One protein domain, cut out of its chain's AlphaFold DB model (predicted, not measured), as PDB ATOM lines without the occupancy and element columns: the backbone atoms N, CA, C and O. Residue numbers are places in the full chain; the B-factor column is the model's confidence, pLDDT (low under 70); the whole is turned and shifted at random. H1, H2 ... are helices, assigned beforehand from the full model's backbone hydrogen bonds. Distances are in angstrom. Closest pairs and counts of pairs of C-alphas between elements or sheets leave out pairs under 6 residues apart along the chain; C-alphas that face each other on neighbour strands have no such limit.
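AT A GLANCE: This is residues 360 to 467 of the 592 residues of the protein "Tetratricopeptide repeat protein" of Gemmatimonadetes bacterium (UniProt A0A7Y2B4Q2). Four helices, H1 to H4, run up and down side by side with H3 in the middle; the short H5 packs at a steep angle on H4, and a long link, residues 442 to 455, leads to H6, which comes back near H3 without clearly touching it. H1, H2 and H3 make an up-and-down bundle, each running against the one before it. The printed part has 108 residues with six named helices, H1 to H6 in chain order, and no named strand; the class is all helix. The whole is compact and rounded, with a radius of gyration of the C-alphas of 12.8 A and spans of 33 by 30 by 25 A.

IN THESE COORDINATES: Find C-alpha 398 at (-0.267, -26.541, -17.465); from there H3, residues 398 to 412, runs 20.5 A to C-alpha 412 at (12.856, -11.785, -12.116). Before it come H1, residues 361 to 375, also 20.5 A, which begins at (-7.111, -23.746, -24.501), and H2, residues 379 to 392, 20.0 A. After it come H4, residues 420 to 430, 15.4 A, and H5, residues 435 to 441, 10.1 A. H6, residues 456 to 464, 12.8 A, ends at C-alpha 464 at (17.761, -20.147, -5.782).

HOW THE PARTS SIT: Begin at H3, the hub, which touches H1, H2, H4 and H5. H2 and H3 form a helical hairpin at a shallow tilt of 33 degrees, only just short of steep; their closest C-alphas, of Tyr 386 and Ala 402, are 4.8 A apart. H3 and H4 are another helical hairpin, at 14 degrees, with the closest C-alphas at Ala 407 and Pro 420, 4.3 A. H1 and H2 form a third, at 13 degrees, closest at Gly 369 and Ala 382, 4.0 A. H1 touches H3 with residues 362 to 366 alone, the same way at 27 degrees, closest at Glu 363 and Tyr 398, 6.4 A. H5 touches H4 at a steep tilt of 62 degrees, closest at Ile 428 and Ala 437, 4.6 A; it only just touches H3, with 3 pairs of C-alphas within 8 A. H6 is close to H3 but not clearly touching; their closest C-alphas, of Leu 401 and Trp 456, are 8.0 A apart. H1 and H4 are apart. Every O i to N i+4 pair is within hydrogen-bond range in H1 to H5, and 4 of 5 in H6.

THE WHOLE: The C-alphas of Thr 361 and Arg 444 are the two farthest apart, at 34.3 A. The printed part has no cut. Look for the one long link at residues 442 to 455, between H5 and H6. The mean pLDDT of the printed part of this model is 76.6; residue 360, residues 438 to 439 and residues 442 to 467 are under 70.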
ATOM      1  N   ASP A 360      -7.933 -27.772 -26.435       60.69
ATOM      2  CA  ASP A 360      -6.840 -27.435 -25.504       60.69
ATOM      3  C   ASP A 360      -6.410 -25.959 -25.373       60.69
ATOM      4  O   ASP A 360      -5.296 -25.525 -25.665       60.69
ATOM      5  N   THR A 361      -7.331 -25.162 -24.833       77.50
ATOM      6  CA  THR A 361      -7.111 -23.746 -24.501       77.50
ATOM      7  C   THR A 361      -6.070 -23.508 -23.400       77.50
ATOM      8  O   THR A 361      -5.530 -22.406 -23.326       77.50
ATOM      9  N   ALA A 362      -5.757 -24.511 -22.571       84.75
ATOM     10  CA  ALA A 362      -4.769 -24.392 -21.499       84.75
ATOM     11  C   ALA A 362      -3.330 -24.447 -22.029       84.75
ATOM     12  O   ALA A 362      -2.524 -23.583 -21.688       84.75
ATOM     13  N   GLU A 363      -3.039 -25.422 -22.900       85.12
ATOM     14  CA  GLU A 363      -1.763 -25.523 -23.618       85.12
ATOM     15  C   GLU A 363      -1.502 -24.253 -24.435       85.12
ATOM     16  O   GLU A 363      -0.445 -23.639 -24.320       85.12
ATOM     17  N   ILE A 364      -2.481 -23.819 -25.235       84.19
ATOM     18  CA  ILE A 364      -2.296 -22.685 -26.149       84.19
ATOM     19  C   ILE A 364      -2.048 -21.376 -25.380       84.19
ATOM     20  O   ILE A 364      -1.150 -20.622 -25.748       84.19
ATOM     21  N   GLU A 365      -2.788 -21.100 -24.300       88.00
ATOM     22  CA  GLU A 365      -2.516 -19.928 -23.450       88.00
ATOM     23  C   GLU A 365      -1.133 -20.010 -22.794       88.00
ATOM     24  O   GLU A 365      -0.433 -19.001 -22.736       88.00
ATOM     25  N   PHE A 366      -0.702 -21.196 -22.357       88.88
ATOM     26  CA  PHE A 366       0.630 -21.397 -21.791       88.88
ATOM     27  C   PHE A 366       1.745 -21.132 -22.820       88.88
ATOM     28  O   PHE A 366       2.632 -20.321 -22.553       88.88
ATOM     29  N   LEU A 367       1.656 -21.722 -24.017       86.44
ATOM     30  CA  LEU A 367       2.626 -21.544 -25.107       86.44
ATOM     31  C   LEU A 367       2.655 -20.106 -25.654       86.44
ATOM     32  O   LEU A 367       3.707 -19.614 -26.068       86.44
ATOM     33  N   LEU A 368       1.522 -19.394 -25.640       87.12
ATOM     34  CA  LEU A 368       1.485 -17.957 -25.934       87.12
ATOM     35  C   LEU A 368       2.226 -17.145 -24.860       87.12
ATOM     36  O   LEU A 368       2.908 -16.175 -25.200       87.12
ATOM     37  N   GLY A 369       2.149 -17.567 -23.593       88.75
ATOM     38  CA  GLY A 369       2.950 -17.026 -22.496       88.75
ATOM     39  C   GLY A 369       4.453 -17.262 -22.674       88.75
ATOM     40  O   GLY A 369       5.235 -16.316 -22.537       88.75
ATOM     41  N   GLU A 370       4.857 -18.478 -23.058       86.44
ATOM     42  CA  GLU A 370       6.259 -18.797 -23.366       86.44
ATOM     43  C   GLU A 370       6.782 -17.935 -24.521       86.44
ATOM     44  O   GLU A 370       7.824 -17.288 -24.395       86.44
ATOM     45  N   ASN A 371       6.024 -17.848 -25.617       85.56
ATOM     46  CA  ASN A 371       6.378 -17.019 -26.768       85.56
ATOM     47  C   ASN A 371       6.511 -15.533 -26.396       85.56
ATOM     48  O   ASN A 371       7.493 -14.886 -26.773       85.56
ATOM     49  N   ALA A 372       5.563 -14.995 -25.621       86.69
ATOM     50  CA  ALA A 372       5.612 -13.618 -25.139       86.69
ATOM     51  C   ALA A 372       6.909 -13.330 -24.364       86.69
ATOM     52  O   ALA A 372       7.537 -12.300 -24.607       86.69
ATOM     53  N   TYR A 373       7.352 -14.237 -23.488       86.25
ATOM     54  CA  TYR A 373       8.564 -14.031 -22.694       86.25
ATOM     55  C   TYR A 373       9.857 -14.324 -23.475       86.25
ATOM     56  O   TYR A 373      10.645 -13.405 -23.708       86.25
ATOM     57  N   PHE A 374      10.072 -15.561 -23.941       80.25
ATOM     58  CA  PHE A 374      11.367 -16.002 -24.487       80.25
ATOM     59  C   PHE A 374      11.690 -15.447 -25.874       80.25
ATOM     60  O   PHE A 374      12.865 -15.288 -26.217       80.25
ATOM     61  N   HIS A 375      10.670 -15.141 -26.679       79.44
ATOM     62  CA  HIS A 375      10.866 -14.657 -28.046       79.44
ATOM     63  C   HIS A 375      10.647 -13.148 -28.187       79.44
ATOM     64  O   HIS A 375      11.344 -12.521 -28.988       79.44
ATOM     65  N   PHE A 376       9.761 -12.544 -27.385       82.50
ATOM     66  CA  PHE A 376       9.398 -11.125 -27.526       82.50
ATOM     67  C   PHE A 376       9.744 -10.232 -26.324       82.50
ATOM     68  O   PHE A 376       9.665  -9.014 -26.458       82.50
ATOM     69  N   LYS A 377      10.202 -10.795 -25.192       83.69
ATOM     70  CA  LYS A 377      10.539 -10.061 -23.948       83.69
ATOM     71  C   LYS A 377       9.356  -9.288 -23.344       83.69
ATOM     72  O   LYS A 377       9.518  -8.279 -22.666       83.69
ATOM     73  N   GLU A 378       8.140  -9.769 -23.567       87.06
ATOM     74  CA  GLU A 378       6.895  -9.156 -23.107       87.06
ATOM     75  C   GLU A 378       6.454  -9.755 -21.758       87.06
ATOM     76  O   GLU A 378       5.373 -10.339 -21.651       87.06
ATOM     77  N   ALA A 379       7.274  -9.612 -20.708       89.94
ATOM     78  CA  ALA A 379       7.047 -10.226 -19.389       89.94
ATOM     79  C   ALA A 379       5.626 -10.001 -18.830       89.94
ATOM     80  O   ALA A 379       4.988 -10.927 -18.329       89.94
ATOM     81  N   LYS A 380       5.071  -8.791 -18.992       92.38
ATOM     82  CA  LYS A 380       3.690  -8.473 -18.590       92.38
ATOM     83  C   LYS A 380       2.626  -9.231 -19.388       92.38
ATOM     84  O   LYS A 380       1.606  -9.612 -18.820       92.38
ATOM     85  N   ASN A 381       2.842  -9.464 -20.681       91.00
ATOM     86  CA  ASN A 381       1.906 -10.239 -21.492       91.00
ATOM     87  C   ASN A 381       2.006 -11.724 -21.138       91.00
ATOM     88  O   ASN A 381       0.971 -12.348 -20.911       91.00
ATOM     89  N   ALA A 382       3.225 -12.248 -20.978       92.88
ATOM     90  CA  ALA A 382       3.462 -13.611 -20.507       92.88
ATOM     91  C   ALA A 382       2.768 -13.882 -19.163       92.88
ATOM     92  O   ALA A 382       2.031 -14.856 -19.029       92.88
ATOM     93  N   TYR A 383       2.900 -12.960 -18.207       95.25
ATOM     94  CA  TYR A 383       2.209 -13.037 -16.924       95.25
ATOM     95  C   TYR A 383       0.688 -13.168 -17.073       95.25
ATOM     96  O   TYR A 383       0.080 -14.034 -16.448       95.25
ATOM     97  N   ASN A 384       0.070 -12.342 -17.925       94.56
ATOM     98  CA  ASN A 384      -1.375 -12.381 -18.165       94.56
ATOM     99  C   ASN A 384      -1.822 -13.708 -18.802       94.56
ATOM    100  O   ASN A 384      -2.895 -14.207 -18.474       94.56
ATOM    101  N   HIS A 385      -1.015 -14.281 -19.700       93.38
ATOM    102  CA  HIS A 385      -1.259 -15.607 -20.274       93.38
ATOM    103  C   HIS A 385      -1.236 -16.693 -19.184       93.38
ATOM    104  O   HIS A 385      -2.209 -17.432 -19.025       93.38
ATOM    105  N   TYR A 386      -0.193 -16.729 -18.348       94.62
ATOM    106  CA  TYR A 386      -0.109 -17.682 -17.238       94.62
ATOM    107  C   TYR A 386      -1.223 -17.482 -16.196       94.62
ATOM    108  O   TYR A 386      -1.774 -18.457 -15.688       94.62
ATOM    109  N   ASP A 387      -1.619 -16.240 -15.906       94.81
ATOM    110  CA  ASP A 387      -2.747 -15.942 -15.017       94.81
ATOM    111  C   ASP A 387      -4.063 -16.540 -15.529       94.81
ATOM    112  O   ASP A 387      -4.770 -17.214 -14.768       94.81
ATOM    113  N   ARG A 388      -4.341 -16.403 -16.834       92.44
ATOM    114  CA  ARG A 388      -5.499 -17.036 -17.479       92.44
ATOM    115  C   ARG A 388      -5.455 -18.560 -17.373       92.44
ATOM    116  O   ARG A 388      -6.481 -19.144 -17.023       92.44
ATOM    117  N   VAL A 389      -4.292 -19.195 -17.555       92.00
ATOM    118  CA  VAL A 389      -4.140 -20.647 -17.331       92.00
ATOM    119  C   VAL A 389      -4.511 -21.027 -15.894       92.00
ATOM    120  O   VAL A 389      -5.322 -21.930 -15.686       92.00
ATOM    121  N   THR A 390      -3.992 -20.306 -14.894       93.06
ATOM    122  CA  THR A 390      -4.268 -20.614 -13.479       93.06
ATOM    123  C   THR A 390      -5.710 -20.335 -13.044       93.06
ATOM    124  O   THR A 390      -6.215 -21.019 -12.156       93.06
ATOM    125  N   THR A 391      -6.379 -19.364 -13.673       91.62
ATOM    126  CA  THR A 391      -7.742 -18.936 -13.322       91.62
ATOM    127  C   THR A 391      -8.816 -19.764 -14.027       91.62
ATOM    128  O   THR A 391      -9.778 -20.195 -13.391       91.62
ATOM    129  N   TYR A 392      -8.671 -19.996 -15.335       90.25
ATOM    130  CA  TYR A 392      -9.707 -20.627 -16.161       90.25
ATOM    131  C   TYR A 392      -9.483 -22.124 -16.381       90.25
ATOM    132  O   TYR A 392     -10.456 -22.857 -16.570       90.25
ATOM    133  N   TYR A 393      -8.238 -22.602 -16.282       89.38
ATOM    134  CA  TYR A 393      -7.882 -24.007 -16.502       89.38
ATOM    135  C   TYR A 393      -7.187 -24.656 -15.289       89.38
ATOM    136  O   TYR A 393      -6.208 -25.384 -15.473       89.38
ATOM    137  N   PRO A 394      -7.688 -24.483 -14.045       91.12
ATOM    138  CA  PRO A 394      -6.995 -24.909 -12.826       91.12
ATOM    139  C   PRO A 394      -6.834 -26.429 -12.678       91.12
ATOM    140  O   PRO A 394      -6.129 -26.854 -11.775       91.12
ATOM    141  N   ASN A 395      -7.463 -27.245 -13.529       87.88
ATOM    142  CA  ASN A 395      -7.311 -28.708 -13.548       87.88
ATOM    143  C   ASN A 395      -6.431 -29.213 -14.711       87.88
ATOM    144  O   ASN A 395      -6.343 -30.421 -14.906       87.88
ATOM    145  N   SER A 396      -5.841 -28.316 -15.507       86.94
ATOM    146  CA  SER A 396      -4.929 -28.680 -16.598       86.94
ATOM    147  C   SER A 396      -3.531 -29.019 -16.078       86.94
ATOM    148  O   SER A 396      -3.098 -28.486 -15.054       86.94
ATOM    149  N   ASP A 397      -2.787 -29.831 -16.831       84.69
ATOM    150  CA  ASP A 397      -1.380 -30.133 -16.534       84.69
ATOM    151  C   ASP A 397      -0.471 -28.887 -16.642       84.69
ATOM    152  O   ASP A 397       0.583 -28.817 -16.009       84.69
ATOM    153  N   TYR A 398      -0.930 -27.845 -17.348       85.62
ATOM    154  CA  TYR A 398      -0.267 -26.541 -17.465       85.62
ATOM    155  C   TYR A 398      -0.529 -25.596 -16.281       85.62
ATOM    156  O   TYR A 398       0.260 -24.682 -16.052       85.62
ATOM    157  N   ALA A 399      -1.581 -25.803 -15.479       88.31
ATOM    158  CA  ALA A 399      -1.865 -24.978 -14.300       88.31
ATOM    159  C   ALA A 399      -0.717 -24.919 -13.263       88.31
ATOM    160  O   ALA A 399      -0.376 -23.808 -12.841       88.31
ATOM    161  N   PRO A 400      -0.073 -26.035 -12.855       86.50
ATOM    162  CA  PRO A 400       1.065 -25.969 -11.941       86.50
ATOM    163  C   PRO A 400       2.282 -25.270 -12.573       86.50
ATOM    164  O   PRO A 400       2.934 -24.470 -11.897       86.50
ATOM    165  N   LEU A 401       2.551 -25.500 -13.867       85.38
ATOM    166  CA  LEU A 401       3.621 -24.817 -14.606       85.38
ATOM    167  C   LEU A 401       3.373 -23.303 -14.667       85.38
ATOM    168  O   LEU A 401       4.272 -22.524 -14.365       85.38
ATOM    169  N   ALA A 402       2.143 -22.878 -14.960       90.38
ATOM    170  CA  ALA A 402       1.745 -21.475 -14.997       90.38
ATOM    171  C   ALA A 402       1.833 -20.795 -13.615       90.38
ATOM    172  O   ALA A 402       2.323 -19.669 -13.525       90.38
ATOM    173  N   LYS A 403       1.456 -21.473 -12.515       91.25
ATOM    174  CA  LYS A 403       1.680 -20.951 -11.147       91.25
ATOM    175  C   LYS A 403       3.172 -20.724 -10.865       91.25
ATOM    176  O   LYS A 403       3.528 -19.696 -10.287       91.25
ATOM    177  N   ALA A 404       4.046 -21.637 -11.294       87.00
ATOM    178  CA  ALA A 404       5.494 -21.462 -11.163       87.00
ATOM    179  C   ALA A 404       6.050 -20.359 -12.084       87.00
ATOM    180  O   ALA A 404       6.899 -19.586 -11.646       87.00
ATOM    181  N   ALA A 405       5.531 -20.228 -13.308       88.88
ATOM    182  CA  ALA A 405       5.894 -19.168 -14.248       88.88
ATOM    183  C   ALA A 405       5.554 -17.771 -13.700       88.88
ATOM    184  O   ALA A 405       6.394 -16.874 -13.714       88.88
ATOM    185  N   LYS A 406       4.353 -17.601 -13.127       93.44
ATOM    186  CA  LYS A 406       3.954 -16.370 -12.423       93.44
ATOM    187  C   LYS A 406       4.907 -16.046 -11.273       93.44
ATOM    188  O   LYS A 406       5.344 -14.908 -11.156       93.44
ATOM    189  N   ALA A 407       5.256 -17.038 -10.447       87.62
ATOM    190  CA  ALA A 407       6.204 -16.854  -9.347       87.62
ATOM    191  C   ALA A 407       7.594 -16.407  -9.841       87.62
ATOM    192  O   ALA A 407       8.196 -15.533  -9.223       87.62
ATOM    193  N   TYR A 408       8.067 -16.956 -10.965       86.81
ATOM    194  CA  TYR A 408       9.326 -16.558 -11.600       86.81
ATOM    195  C   TYR A 408       9.290 -15.110 -12.108       86.81
ATOM    196  O   TYR A 408      10.162 -14.324 -11.760       86.81
ATOM    197  N   LEU A 409       8.255 -14.719 -12.864       88.00
ATOM    198  CA  LEU A 409       8.132 -13.359 -13.410       88.00
ATOM    199  C   LEU A 409       7.990 -12.276 -12.323       88.00
ATOM    200  O   LEU A 409       8.471 -11.158 -12.508       88.00
ATOM    201  N   ILE A 410       7.384 -12.597 -11.175       88.69
ATOM    202  CA  ILE A 410       7.333 -11.684 -10.021       88.69
ATOM    203  C   ILE A 410       8.739 -11.437  -9.455       88.69
ATOM    204  O   ILE A 410       9.053 -10.313  -9.073       88.69
ATOM    205  N   GLU A 411       9.581 -12.471  -9.396       82.75
ATOM    206  CA  GLU A 411      10.933 -12.381  -8.833       82.75
ATOM    207  C   GLU A 411      11.956 -11.799  -9.815       82.75
ATOM    208  O   GLU A 411      12.784 -10.992  -9.404       82.75
ATOM    209  N   ALA A 412      11.905 -12.200 -11.087       81.19
ATOM    210  CA  ALA A 412      12.856 -11.785 -12.116       81.19
ATOM    211  C   ALA A 412      12.533 -10.399 -12.699       81.19
ATOM    212  O   ALA A 412      13.428  -9.577 -12.847       81.19
ATOM    213  N   GLU A 413      11.259 -10.123 -12.991       85.69
ATOM    214  CA  GLU A 413      10.832  -8.947 -13.771       85.69
ATOM    215  C   GLU A 413      10.021  -7.943 -12.923       85.69
ATOM    216  O   GLU A 413       9.605  -6.889 -13.406       85.69
ATOM    217  N   GLY A 414       9.714  -8.276 -11.661       87.62
ATOM    218  CA  GLY A 414       8.820  -7.484 -10.806       87.62
ATOM    219  C   GLY A 414       7.351  -7.494 -11.257       87.62
ATOM    220  O   GLY A 414       6.574  -6.624 -10.860       87.62
ATOM    221  N   VAL A 415       6.954  -8.449 -12.106       89.50
ATOM    222  CA  VAL A 415       5.634  -8.484 -12.754       89.50
ATOM    223  C   VAL A 415       4.678  -9.415 -12.004       89.50
ATOM    224  O   VAL A 415       4.757 -10.630 -12.138       89.50
ATOM    225  N   GLY A 416       3.730  -8.833 -11.266       90.31
ATOM    226  CA  GLY A 416       2.624  -9.522 -10.583       90.31
ATOM    227  C   GLY A 416       2.337  -8.908  -9.208       90.31
ATOM    228  O   GLY A 416       2.875  -7.850  -8.887       90.31
ATOM    229  N   HIS A 417       1.461  -9.521  -8.404       87.62
ATOM    230  CA  HIS A 417       1.082  -8.976  -7.084       87.62
ATOM    231  C   HIS A 417       0.950 -10.027  -5.967       87.62
ATOM    232  O   HIS A 417       0.903  -9.688  -4.784       87.62
ATOM    233  N   GLU A 418       0.906 -11.304  -6.329       92.06
ATOM    234  CA  GLU A 418       0.879 -12.445  -5.429       92.06
ATOM    235  C   GLU A 418       2.250 -12.699  -4.794       92.06
ATOM    236  O   GLU A 418       3.289 -12.224  -5.248       92.06
ATOM    237  N   ASN A 419       2.271 -13.490  -3.724       87.94
ATOM    238  CA  ASN A 419       3.516 -13.907  -3.094       87.94
ATOM    239  C   ASN A 419       4.086 -15.154  -3.817       87.94
ATOM    240  O   ASN A 419       3.396 -16.181  -3.835       87.94
ATOM    241  N   PRO A 420       5.325 -15.122  -4.354       84.31
ATOM    242  CA  PRO A 420       5.923 -16.253  -5.082       84.31
ATOM    243  C   PRO A 420       5.960 -17.567  -4.287       84.31
ATOM    244  O   PRO A 420       5.653 -18.634  -4.824       84.31
ATOM    245  N   ASP A 421       6.243 -17.505  -2.983       81.75
ATOM    246  CA  ASP A 421       6.246 -18.689  -2.118       81.75
ATOM    247  C   ASP A 421       4.839 -19.228  -1.835       81.75
ATOM    248  O   ASP A 421       4.695 -20.423  -1.570       81.75
ATOM    249  N   SER A 422       3.797 -18.387  -1.882       82.31
ATOM    250  CA  SER A 422       2.404 -18.857  -1.834       82.31
ATOM    251  C   SER A 422       2.086 -19.676  -3.076       82.31
ATOM    252  O   SER A 422       1.658 -20.821  -2.946       82.31
ATOM    253  N   LEU A 423       2.400 -19.147  -4.265       84.69
ATOM    254  CA  LEU A 423       2.170 -19.833  -5.540       84.69
ATOM    255  C   LEU A 423       2.866 -21.205  -5.577       84.69
ATOM    256  O   LEU A 423       2.244 -22.200  -5.945       84.69
ATOM    257  N   ARG A 424       4.117 -21.310  -5.104       83.31
ATOM    258  CA  ARG A 424       4.838 -22.599  -4.996       83.31
ATOM    259  C   ARG A 424       4.192 -23.571  -4.004       83.31
ATOM    260  O   ARG A 424       4.054 -24.756  -4.303       83.31
ATOM    261  N   LYS A 425       3.772 -23.090  -2.828       79.62
ATOM    262  CA  LYS A 425       3.080 -23.918  -1.820       79.62
ATOM    263  C   LYS A 425       1.719 -24.401  -2.316       79.62
ATOM    264  O   LYS A 425       1.318 -25.515  -1.991       79.62
ATOM    265  N   GLU A 426       1.027 -23.593  -3.112       85.88
ATOM    266  CA  GLU A 426      -0.201 -23.989  -3.798       85.88
ATOM    267  C   GLU A 426       0.058 -25.097  -4.818       85.88
ATOM    268  O   GLU A 426      -0.677 -26.079  -4.797       85.88
ATOM    269  N   VAL A 427       1.133 -25.022  -5.620       85.06
ATOM    270  CA  VAL A 427       1.509 -26.119  -6.536       85.06
ATOM    271  C   VAL A 427       1.660 -27.445  -5.781       85.06
ATOM    272  O   VAL A 427       1.035 -28.438  -6.150       85.06
ATOM    273  N   ILE A 428       2.406 -27.452  -4.671       82.44
ATOM    274  CA  ILE A 428       2.588 -28.644  -3.823       82.44
ATOM    275  C   ILE A 428       1.250 -29.148  -3.246       82.44
ATOM    276  O   ILE A 428       1.004 -30.352  -3.205       82.44
ATOM    277  N   ARG A 429       0.390 -28.237  -2.772       85.69
ATOM    278  CA  ARG A 429      -0.873 -28.565  -2.086       85.69
ATOM    279  C   ARG A 429      -1.960 -29.072  -3.033       85.69
ATOM    280  O   ARG A 429      -2.697 -29.986  -2.674       85.69
ATOM    281  N   GLU A 430      -2.108 -28.428  -4.184       85.56
ATOM    282  CA  GLU A 430      -3.239 -28.610  -5.104       85.56
ATOM    283  C   GLU A 430      -2.912 -29.586  -6.234       85.56
ATOM    284  O   GLU A 430      -3.798 -30.307  -6.688       85.56
ATOM    285  N   TYR A 431      -1.635 -29.695  -6.614       83.88
ATOM    286  CA  TYR A 431      -1.165 -30.539  -7.714       83.88
ATOM    287  C   TYR A 431      -0.157 -31.614  -7.264       83.88
ATOM    288  O   TYR A 431       0.814 -31.849  -7.984       83.88
ATOM    289  N   PRO A 432      -0.354 -32.330  -6.132       76.44
ATOM    290  CA  PRO A 432       0.658 -33.204  -5.513       76.44
ATOM    291  C   PRO A 432       1.060 -34.435  -6.346       76.44
ATOM    292  O   PRO A 432       1.903 -35.217  -5.917       76.44
ATOM    293  N   ARG A 433       0.431 -34.649  -7.508       76.94
ATOM    294  CA  ARG A 433       0.775 -35.699  -8.483       76.94
ATOM    295  C   ARG A 433       1.504 -35.174  -9.721       76.94
ATOM    296  O   ARG A 433       1.920 -35.984 -10.541       76.94
ATOM    297  N   SER A 434       1.639 -33.857  -9.874       77.31
ATOM    298  CA  SER A 434       2.439 -33.280 -10.953       77.31
ATOM    299  C   SER A 434       3.928 -33.579 -10.733       77.31
ATOM    300  O   SER A 434       4.406 -33.635  -9.592       77.31
ATOM    301  N   SER A 435       4.670 -33.740 -11.830       70.69
ATOM    302  CA  SER A 435       6.139 -33.802 -11.818       70.69
ATOM    303  C   SER A 435       6.722 -32.593 -11.076       70.69
ATOM    304  O   SER A 435       7.554 -32.754 -10.186       70.69
ATOM    305  N   LEU A 436       6.175 -31.404 -11.337       74.94
ATOM    306  CA  LEU A 436       6.584 -30.152 -10.708       74.94
ATOM    307  C   LEU A 436       6.338 -30.093  -9.187       74.94
ATOM    308  O   LEU A 436       7.194 -29.609  -8.451       74.94
ATOM    309  N   ALA A 437       5.203 -30.579  -8.674       71.56
ATOM    310  CA  ALA A 437       4.987 -30.624  -7.223       71.56
ATOM    311  C   ALA A 437       5.977 -31.565  -6.523       71.56
ATOM    312  O   ALA A 437       6.376 -31.300  -5.391       71.56
ATOM    313  N   THR A 438       6.396 -32.632  -7.211       68.62
ATOM    314  CA  THR A 438       7.474 -33.507  -6.740       68.62
ATOM    315  C   THR A 438       8.801 -32.747  -6.742       68.62
ATOM    316  O   THR A 438       9.464 -32.688  -5.716       68.62
ATOM    317  N   GLU A 439       9.156 -32.069  -7.835       66.56
ATOM    318  CA  GLU A 439      10.403 -31.295  -7.949       66.56
ATOM    319  C   GLU A 439      10.515 -30.157  -6.912       66.56
ATOM    320  O   GLU A 439      11.569 -29.974  -6.302       66.56
ATOM    321  N   LEU A 440       9.415 -29.455  -6.621       71.50
ATOM    322  CA  LEU A 440       9.338 -28.435  -5.566       71.50
ATOM    323  C   LEU A 440       9.484 -29.002  -4.139       71.50
ATOM    324  O   LEU A 440       9.853 -28.259  -3.227       71.50
ATOM    325  N   LEU A 441       9.189 -30.289  -3.927       70.44
ATOM    326  CA  LEU A 441       9.415 -30.989  -2.658       70.44
ATOM    327  C   LEU A 441      10.839 -31.560  -2.547       70.44
ATOM    328  O   LEU A 441      11.391 -31.607  -1.448       70.44
ATOM    329  N   ASP A 442      11.422 -32.002  -3.662       58.66
ATOM    330  CA  ASP A 442      12.533 -32.964  -3.687       58.66
ATOM    331  C   ASP A 442      13.897 -32.341  -4.059       58.66
ATOM    332  O   ASP A 442      14.782 -33.023  -4.583       58.66
ATOM    333  N   MET A 443      14.114 -31.048  -3.760       61.81
ATOM    334  CA  MET A 443      15.338 -30.281  -4.094       61.81
ATOM    335  C   MET A 443      16.631 -30.707  -3.348       61.81
ATOM    336  O   MET A 443      17.423 -29.877  -2.897       61.81
ATOM    337  N   ARG A 444      16.894 -32.018  -3.257       48.16
ATOM    338  CA  ARG A 444      18.238 -32.616  -3.157       48.16
ATOM    339  C   ARG A 444      18.469 -33.877  -4.020       48.16
ATOM    340  O   ARG A 444      19.610 -34.336  -4.033       48.16
ATOM    341  N   THR A 445      17.494 -34.409  -4.773       36.12
ATOM    342  CA  THR A 445      17.701 -35.579  -5.669       36.12
ATOM    343  C   THR A 445      16.781 -35.576  -6.902       36.12
ATOM    344  O   THR A 445      15.639 -35.162  -6.814       36.12
ATOM    345  N   ILE A 446      17.269 -36.048  -8.063       38.06
ATOM    346  CA  ILE A 446      16.621 -35.854  -9.385       38.06
ATOM    347  C   ILE A 446      16.137 -37.173 -10.024       38.06
ATOM    348  O   ILE A 446      16.945 -38.092 -10.198       38.06
ATOM    349  N   ARG A 447      14.888 -37.207 -10.537       29.58
ATOM    350  CA  ARG A 447      14.520 -37.924 -11.785       29.58
ATOM    351  C   ARG A 447      13.194 -37.440 -12.420       29.58
ATOM    352  O   ARG A 447      12.320 -36.960 -11.717       29.58
ATOM    353  N   VAL A 448      13.095 -37.576 -13.751       37.00
ATOM    354  CA  VAL A 448      12.134 -36.920 -14.686       37.00
ATOM    355  C   VAL A 448      11.047 -37.901 -15.204       37.00
ATOM    356  O   VAL A 448      11.243 -39.110 -15.022       37.00
ATOM    357  N   PRO A 449       9.937 -37.445 -15.841       42.31
ATOM    358  CA  PRO A 449       9.936 -37.240 -17.312       42.31
ATOM    359  C   PRO A 449       9.125 -36.031 -17.870       42.31
ATOM    360  O   PRO A 449       8.223 -35.533 -17.208       42.31
ATOM    361  N   GLU A 450       9.458 -35.662 -19.124       42.12
ATOM    362  CA  GLU A 450       8.782 -34.748 -20.091       42.12
ATOM    363  C   GLU A 450       8.677 -33.244 -19.724       42.12
ATOM    364  O   GLU A 450       8.210 -32.870 -18.655       42.12
ATOM    365  N   ASP A 451       9.209 -32.364 -20.594       57.12
ATOM    366  CA  ASP A 451       9.813 -31.092 -20.151       57.12
ATOM    367  C   ASP A 451       9.676 -29.942 -21.191       57.12
ATOM    368  O   ASP A 451      10.347 -29.978 -22.223       57.12
ATOM    369  N   SER A 452       8.880 -28.895 -20.904       54.34
ATOM    370  CA  SER A 452       9.247 -27.477 -21.152       54.34
ATOM    371  C   SER A 452       8.300 -26.448 -20.510       54.34
ATOM    372  O   SER A 452       7.168 -26.264 -20.932       54.34
ATOM    373  N   LEU A 453       8.851 -25.687 -19.558       53.84
ATOM    374  CA  LEU A 453       8.734 -24.216 -19.544       53.84
ATOM    375  C   LEU A 453      10.045 -23.600 -20.096       53.84
ATOM    376  O   LEU A 453      10.469 -22.559 -19.649       53.84
ATOM    377  N   GLN A 454      10.768 -24.320 -20.963       51.34
ATOM    378  CA  GLN A 454      12.098 -24.011 -21.525       51.34
ATOM    379  C   GLN A 454      13.363 -24.092 -20.615       51.34
ATOM    380  O   GLN A 454      14.319 -23.355 -20.819       51.34
ATOM    381  N   GLN A 455      13.548 -24.966 -19.618       49.78
ATOM    382  CA  GLN A 455      12.847 -26.165 -19.154       49.78
ATOM    383  C   GLN A 455      12.874 -26.136 -17.612       49.78
ATOM    384  O   GLN A 455      13.928 -26.330 -16.999       49.78
ATOM    385  N   TRP A 456      11.733 -25.731 -17.032       58.25
ATOM    386  CA  TRP A 456      11.513 -25.326 -15.634       58.25
ATOM    387  C   TRP A 456      12.694 -24.562 -15.007       58.25
ATOM    388  O   TRP A 456      13.513 -25.101 -14.278       58.25
ATOM    389  N   ILE A 457      12.869 -23.305 -15.398       53.41
ATOM    390  CA  ILE A 457      14.173 -22.833 -15.894       53.41
ATOM    391  C   ILE A 457      15.064 -22.131 -14.858       53.41
ATOM    392  O   ILE A 457      14.564 -21.516 -13.927       53.41
ATOM    393  N   ALA A 458      16.389 -22.151 -15.011       44.94
ATOM    394  CA  ALA A 458      17.177 -23.260 -15.563       44.94
ATOM    395  C   ALA A 458      17.361 -24.308 -14.450       44.94
ATOM    396  O   ALA A 458      18.343 -24.262 -13.706       44.94
ATOM    397  N   ARG A 459      16.354 -25.180 -14.265       52.50
ATOM    398  CA  ARG A 459      16.083 -25.882 -12.993       52.50
ATOM    399  C   ARG A 459      16.223 -24.955 -11.792       52.50
ATOM    400  O   ARG A 459      17.066 -25.124 -10.908       52.50
ATOM    401  N   TYR A 460      15.341 -23.956 -11.829       45.25
ATOM    402  CA  TYR A 460      15.161 -22.930 -10.810       45.25
ATOM    403  C   TYR A 460      16.423 -22.069 -10.603       45.25
ATOM    404  O   TYR A 460      16.906 -21.882  -9.486       45.25
ATOM    405  N   ASP A 461      17.035 -21.635 -11.707       51.31
ATOM    406  CA  ASP A 461      18.348 -20.969 -11.740       51.31
ATOM    407  C   ASP A 461      19.358 -21.615 -10.769       51.31
ATOM    408  O   ASP A 461      20.004 -20.970  -9.940       51.31
ATOM    409  N   ALA A 462      19.409 -22.951 -10.858       52.16
ATOM    410  CA  ALA A 462      20.164 -23.873 -10.016       52.16
ATOM    411  C   ALA A 462      19.964 -23.698  -8.494       52.16
ATOM    412  O   ALA A 462      20.928 -23.559  -7.738       52.16
ATOM    413  N   VAL A 463      18.714 -23.818  -8.031       54.50
ATOM    414  CA  VAL A 463      18.343 -23.853  -6.599       54.50
ATOM    415  C   VAL A 463      18.618 -22.508  -5.899       54.50
ATOM    416  O   VAL A 463      19.310 -22.418  -4.884       54.50
ATOM    417  N   HIS A 464      17.963 -21.462  -6.416       60.75
ATOM    418  CA  HIS A 464      17.761 -20.147  -5.782       60.75
ATOM    419  C   HIS A 464      18.934 -19.148  -5.877       60.75
ATOM    420  O   HIS A 464      19.122 -18.324  -4.979       60.75
ATOM    421  N   GLY A 465      19.678 -19.147  -6.989       50.03
ATOM    422  CA  GLY A 465      20.630 -18.077  -7.312       50.03
ATOM    423  C   GLY A 465      20.753 -17.827  -8.823       50.03
ATOM    424  O   GLY A 465      21.670 -18.356  -9.436       50.03
ATOM    425  N   ALA A 466      19.953 -16.955  -9.448       51.16
ATOM    426  CA  ALA A 466      19.253 -15.817  -8.846       51.16
ATOM    427  C   ALA A 466      18.212 -15.164  -9.785       51.16
ATOM    428  O   ALA A 466      18.420 -15.187 -10.996       51.16
ATOM    429  N   PRO A 467      17.248 -14.391  -9.243       53.09
ATOM    430  CA  PRO A 467      16.596 -13.291  -9.955       53.09
ATOM    431  C   PRO A 467      17.558 -12.088 -10.036       53.09
ATOM    432  O   PRO A 467      17.431 -11.104  -9.324       53.09
TER     433      PRO A 467